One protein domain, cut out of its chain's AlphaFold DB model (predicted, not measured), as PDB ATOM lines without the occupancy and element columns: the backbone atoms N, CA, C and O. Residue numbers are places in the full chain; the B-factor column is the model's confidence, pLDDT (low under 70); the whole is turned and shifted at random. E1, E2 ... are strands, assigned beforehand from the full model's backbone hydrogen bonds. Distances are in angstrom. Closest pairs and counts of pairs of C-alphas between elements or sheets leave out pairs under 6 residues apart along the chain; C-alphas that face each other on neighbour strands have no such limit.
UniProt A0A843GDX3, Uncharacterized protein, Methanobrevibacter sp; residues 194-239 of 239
ATOM      1  N   TYR A 194      67.973  75.409 111.526       93.50
ATOM      2  CA  TYR A 194      67.483  74.117 111.042       93.50
ATOM      3  C   TYR A 194      66.247  73.647 111.797       93.50
ATOM      4  O   TYR A 194      66.155  73.754 113.020       93.50
ATOM      5  N   GLN A 195      65.333  73.027 111.057       94.25
ATOM      6  CA  GLN A 195      64.147  72.364 111.579       94.25
ATOM      7  C   GLN A 195      64.105  70.897 111.157       94.25
ATOM      8  O   GLN A 195      64.618  70.515 110.107       94.25
ATOM      9  N   MET A 196      63.459  70.069 111.977       94.38
ATOM     10  CA  MET A 196      63.323  68.634 111.746       94.38
ATOM     11  C   MET A 196      61.853  68.232 111.683       94.38
ATOM     12  O   MET A 196      61.057  68.606 112.545       94.38
ATOM     13  N   TRP A 197      61.496  67.399 110.710       94.50
ATOM     14  CA  TRP A 197      60.156  66.836 110.624       94.50
ATOM     15  C   TRP A 197      59.981  65.703 111.635       94.50
ATOM     16  O   TRP A 197      60.596  64.637 111.539       94.50
ATOM     17  N   TRP A 198      59.102  65.915 112.612       90.88
ATOM     18  CA  TRP A 198      58.851  64.949 113.676       90.88
ATOM     19  C   TRP A 198      57.457  64.333 113.566       90.88
ATOM     20  O   TRP A 198      56.439  65.019 113.647       90.88
ATOM     21  N   THR A 199      57.401  63.010 113.409       87.75
ATOM     22  CA  THR A 199      56.137  62.252 113.360       87.75
ATOM     23  C   THR A 199      55.911  61.445 114.633       87.75
ATOM     24  O   THR A 199      56.860  61.040 115.303       87.75
ATOM     25  N   GLY A 200      54.647  61.124 114.923       83.50
ATOM     26  CA  GLY A 200      54.276  60.235 116.031       83.50
ATOM     27  C   GLY A 200      54.638  58.755 115.831       83.50
ATOM     28  O   GLY A 200      54.404  57.966 116.739       83.50
ATOM     29  N   LYS A 201      55.185  58.375 114.661       84.12
ATOM     30  CA  LYS A 201      55.524  56.991 114.259       84.12
ATOM     31  C   LYS A 201      54.415  55.949 114.472       84.12
ATOM     32  O   LYS A 201      54.694  54.767 114.646       84.12
ATOM     33  N   ASP A 202      53.159  56.370 114.453       85.75
ATOM     34  CA  ASP A 202      52.015  55.476 114.600       85.75
ATOM     35  C   ASP A 202      51.306  55.227 113.262       85.75
ATOM     36  O   ASP A 202      51.594  55.864 112.246       85.75
ATOM     37  N   ASN A 203      50.350  54.297 113.265       84.00
ATOM     38  CA  ASN A 203      49.588  53.896 112.080       84.00
ATOM     39  C   ASN A 203      48.712  55.008 111.471       84.00
ATOM     40  O   ASN A 203      48.115  54.795 110.421       84.00
ATOM     41  N   ARG A 204      48.618  56.179 112.110       80.44
ATOM     42  CA  ARG A 204      47.854  57.338 111.632       80.44
ATOM     43  C   ARG A 204      48.721  58.282 110.802       80.44
ATOM     44  O   ARG A 204      48.176  59.167 110.144       80.44
ATOM     45  N   VAL A 205      50.047  58.130 110.846       85.06
ATOM     46  CA  VAL A 205      50.967  58.855 109.965       85.06
ATOM     47  C   VAL A 205      50.797  58.300 108.552       85.06
ATOM     48  O   VAL A 205      50.970  57.094 108.338       85.06
ATOM     49  N   ARG A 206      50.460  59.183 107.603       84.56
ATOM     50  CA  ARG A 206      50.311  58.842 106.181       84.56
ATOM     51  C   ARG A 206      51.590  58.209 105.654       84.56
ATOM     52  O   ARG A 206      52.677  58.622 106.052       84.56
ATOM     53  N   ASP A 207      51.467  57.248 104.743       87.00
ATOM     54  CA  ASP A 207      52.625  56.499 104.248       87.00
ATOM     55  C   ASP A 207      53.662  57.410 103.585       87.00
ATOM     56  O   ASP A 207      54.854  57.239 103.830       87.00
ATOM     57  N   SER A 208      53.226  58.456 102.876       86.69
ATOM     58  CA  SER A 208      54.131  59.447 102.279       86.69
ATOM     59  C   SER A 208      54.853  60.330 103.321       86.69
ATOM     60  O   SER A 208      55.924  60.869 103.049       86.69
ATOM     61  N   HIS A 209      54.316  60.455 104.544       89.31
ATOM     62  CA  HIS A 209      54.895  61.264 105.631       89.31
ATOM     63  C   HIS A 209      55.833  60.464 106.533       89.31
ATOM     64  O   HIS A 209      56.584  61.053 107.312       89.31
ATOM     65  N   ARG A 210      55.804  59.127 106.472       90.44
ATOM     66  CA  ARG A 210      56.679  58.273 107.295       90.44
ATOM     67  C   ARG A 210      58.167  58.463 106.976       90.44
ATOM     68  O   ARG A 210      58.919  58.615 107.941       90.44
ATOM     69  N   PRO A 211      58.605  58.523 105.698       91.88
ATOM     70  CA  PRO A 211      60.009  58.741 105.349       91.88
ATOM     71  C   PRO A 211      60.544  60.105 105.789       91.88
ATOM     72  O   PRO A 211      61.748  60.269 105.930       91.88
ATOM     73  N   LEU A 212      59.660  61.079 106.033       93.31
ATOM     74  CA  LEU A 212      60.053  62.406 106.503       93.31
ATOM     75  C   LEU A 212      60.477  62.409 107.969       93.31
ATOM     76  O   LEU A 212      61.053  63.387 108.422       93.31
ATOM     77  N   HIS A 213      60.192  61.358 108.743       94.06
ATOM     78  CA  HIS A 213      60.576  61.338 110.148       94.06
ATOM     79  C   HIS A 213      62.093  61.514 110.312       94.06
ATOM     80  O   HIS A 213      62.870  60.668 109.876       94.06
ATOM     81  N   GLY A 214      62.501  62.574 111.009       95.25
ATOM     82  CA  GLY A 214      63.910  62.892 111.232       95.25
ATOM     83  C   GLY A 214      64.585  63.609 110.063       95.25
ATOM     84  O   GLY A 214      65.770  63.908 110.154       95.25
ATOM     85  N   HIS A 215      63.862  63.905 108.980       96.19
ATOM     86  CA  HIS A 215      64.372  64.737 107.894       96.19
ATOM     87  C   HIS A 215      64.619  66.153 108.431       96.19
ATOM     88  O   HIS A 215      63.768  66.686 109.142       96.19
ATOM     89  N   ILE A 216      65.776  66.737 108.117       96.62
ATOM     90  CA  ILE A 216      66.199  68.068 108.563       96.62
ATOM     91  C   ILE A 216      66.348  68.969 107.339       96.62
ATOM     92  O   ILE A 216      66.966  68.569 106.354       96.62
ATOM     93  N   VAL A 217      65.812  70.182 107.419       96.06
ATOM     94  CA  VAL A 217      65.968  71.236 106.408       96.06
ATOM     95  C   VAL A 217      66.275  72.562 107.099       96.06
ATOM     96  O   VAL A 217      66.029  72.710 108.298       96.06
ATOM     97  N   ALA A 218      66.807  73.534 106.359       95.50
ATOM     98  CA  ALA A 218      66.912  74.897 106.869       95.50
ATOM     99  C   ALA A 218      65.513  75.476 107.150       95.50
ATOM    100  O   ALA A 218      64.553  75.154 106.442       95.50
ATOM    101  N   VAL A 219      65.378  76.317 108.173       92.88
ATOM    102  CA  VAL A 219      64.118  77.034 108.433       92.88
ATOM    103  C   VAL A 219      63.767  77.900 107.218       92.88
ATOM    104  O   VAL A 219      64.639  78.499 106.596       92.88
ATOM    105  N   GLY A 220      62.492  77.888 106.825       90.38
ATOM    106  CA  GLY A 220      62.007  78.523 105.594       90.38
ATOM    107  C   GLY A 220      62.051  77.628 104.347       90.38
ATOM    108  O   GLY A 220      61.295  77.874 103.409       90.38
ATOM    109  N   ASN A 221      62.844  76.550 104.343       94.50
ATOM    110  CA  ASN A 221      62.829  75.578 103.250       94.50
ATOM    111  C   ASN A 221      61.712  74.544 103.433       94.50
ATOM    112  O   ASN A 221      61.400  74.110 104.544       94.50
ATOM    113  N   THR A 222      61.154  74.089 102.312       95.00
ATOM    114  CA  THR A 222      60.196  72.983 102.289       95.00
ATOM    115  C   THR A 222      60.894  71.638 102.469       95.00
ATOM    116  O   THR A 222      61.975  71.402 101.927       95.00
ATOM    117  N   PHE A 223      60.226  70.710 103.147       95.19
ATOM    118  CA  PHE A 223      60.590  69.296 103.149       95.19
ATOM    119  C   PHE A 223      60.342  68.662 101.771       95.19
ATOM    120  O   PHE A 223      59.733  69.261 100.885       95.19
ATOM    121  N   SER A 224      60.781  67.414 101.571       93.12
ATOM    122  CA  SER A 224      60.676  66.729 100.270       93.12
ATOM    123  C   SER A 224      59.239  66.473  99.795       93.12
ATOM    124  O   SER A 224      59.042  66.089  98.647       93.12
ATOM    125  N   ASN A 225      58.235  66.684 100.650       90.69
ATOM    126  CA  ASN A 225      56.814  66.671 100.292       90.69
ATOM    127  C   ASN A 225      56.253  68.062  99.930       90.69
ATOM    128  O   ASN A 225      55.046  68.191  99.743       90.69
ATOM    129  N   GLY A 226      57.097  69.096  99.869       91.88
ATOM    130  CA  GLY A 226      56.707  70.469  99.540       91.88
ATOM    131  C   GLY A 226      56.082  71.261 100.693       91.88
ATOM    132  O   GLY A 226      55.652  72.384 100.469       91.88
ATOM    133  N   LEU A 227      56.030  70.705 101.909       93.00
ATOM    134  CA  LEU A 227      55.439  71.363 103.080       93.00
ATOM    135  C   LEU A 227      56.508  72.012 103.955       93.00
ATOM    136  O   LEU A 227      57.636  71.525 104.010       93.00
ATOM    137  N   LEU A 228      56.151  73.079 104.672       92.81
ATOM    138  CA  LEU A 228      57.073  73.786 105.571       92.81
ATOM    139  C   LEU A 228      57.170  73.145 106.956       92.81
ATOM    140  O   LEU A 228      58.220  73.211 107.587       92.81
ATOM    141  N   TYR A 229      56.090  72.523 107.431       92.19
ATOM    142  CA  TYR A 229      56.015  71.878 108.743       92.19
ATOM    143  C   TYR A 229      54.917  70.796 108.780       92.19
ATOM    144  O   TYR A 229      54.022  70.770 107.926       92.19
ATOM    145  N   PRO A 230      54.929  69.875 109.763       91.25
ATOM    146  CA  PRO A 230      53.871  68.878 109.894       91.25
ATOM    147  C   PRO A 230      52.499  69.522 110.137       91.25
ATOM    148  O   PRO A 230      52.313  70.274 111.089       91.25
ATOM    149  N   GLY A 231      51.504  69.182 109.319       88.50
ATOM    150  CA  GLY A 231      50.174  69.799 109.411       88.50
ATOM    151  C   GLY A 231      50.060  71.156 108.708       88.50
ATOM    152  O   GLY A 231      49.057  71.837 108.890       88.50
ATOM    153  N   ASP A 232      51.047  71.533 107.893       89.81
ATOM    154  CA  ASP A 232      50.924  72.641 106.947       89.81
ATOM    155  C   ASP A 232      49.690  72.447 106.046       89.81
ATOM    156  O   ASP A 232      49.517  71.419 105.380       89.81
ATOM    157  N   LYS A 233      48.799  73.443 106.074       85.25
ATOM    158  CA  LYS A 233      47.492  73.419 105.408       85.25
ATOM    159  C   LYS A 233      47.559  73.786 103.923       85.25
ATOM    160  O   LYS A 233      46.541  73.656 103.242       85.25
ATOM    161  N   SER A 234      48.726  74.193 103.417       82.12
ATOM    162  CA  SER A 234      48.977  74.328 101.976       82.12
ATOM    163  C   SER A 234      49.023  72.967 101.264       82.12
ATOM    164  O   SER A 234      48.764  72.880 100.062       82.12
ATOM    165  N   GLY A 235      49.289  71.892 102.011       78.19
ATOM    166  CA  GLY A 235      49.364  70.536 101.485       78.19
ATOM    167  C   GLY A 235      48.020  69.927 101.080       78.19
ATOM    168  O   GLY A 235      46.953  70.320 101.569       78.19
ATOM    169  N   PRO A 236      48.041  68.899 100.214       71.94
ATOM    170  CA  PRO A 236      46.833  68.188  99.836       71.94
ATOM    171  C   PRO A 236      46.224  67.437 101.034       71.94
ATOM    172  O   PRO A 236      46.901  66.861 101.887       71.94
ATOM    173  N   ILE A 237      44.889  67.429 101.100       66.88
ATOM    174  CA  ILE A 237      44.136  66.722 102.153       66.88
ATOM    175  C   ILE A 237      44.092  65.210 101.882       66.88
ATOM    176  O   ILE A 237      44.043  64.421 102.834       66.88
ATOM    177  N   LYS A 238      44.097  64.831 100.598       61.50
ATOM    178  CA  LYS A 238      44.140  63.451 100.118       61.50
ATOM    179  C   LYS A 238      45.557  63.116  99.662       61.50
ATOM    180  O   LYS A 238      46.136  63.872  98.890       61.50
ATOM    181  N   GLU A 239      46.042  61.979 100.135       52.94
ATOM    182  CA  GLU A 239      47.214  61.248  99.651       52.94
ATOM    183  C   GLU A 239      46.794  59.793  99.472       52.94
ATOM    184  O   GLU A 239      45.967  59.340 100.306       52.94
TER     185      GLU A 239
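What this domain is: This is residues 194 to 239 of the 239 residues of an uncharacterized protein of Methanobrevibacter sp (UniProt A0A843GDX3). What shape do these coordinates draw? It is mostly loops with little regular structure: a long loop, residues 197 to 215, runs out from E1 and folds back to E2, the two short strands side by side at its base, and residues 219 to 239 fold back over one side of it. What is it built of? The printed part has 46 residues with no named helix and strands E1 then E2, an antiparallel sheet in the order E1 - E2; the class is all strand, with 6 residues in named elements. How large is it? It is compact, with a radius of gyration of the C-alphas of 10.1 A and spans of 27 by 21 by 13 A.

How they stand to each other: How do the strands pair? E1, residues 194 to 196, and E2, residues 216 to 218, form a hairpin, antiparallel at 148 degrees between directions. Which backbone atoms meet? N 195 and O 217 are 2.9 A apart, within hydrogen-bond range.

Where its parts are: Where does E1 begin? C-alpha 194 is at (67.483, 74.117, 111.042). Where does E2 end? C-alpha 218 is at (66.912, 74.897, 106.869).

The domain as a whole: Is anything cut? The printed part has no cut; the link E1 to E2 is long, 19 residues. Where is confidence low? Residues 237 to 239 have pLDDT under 70.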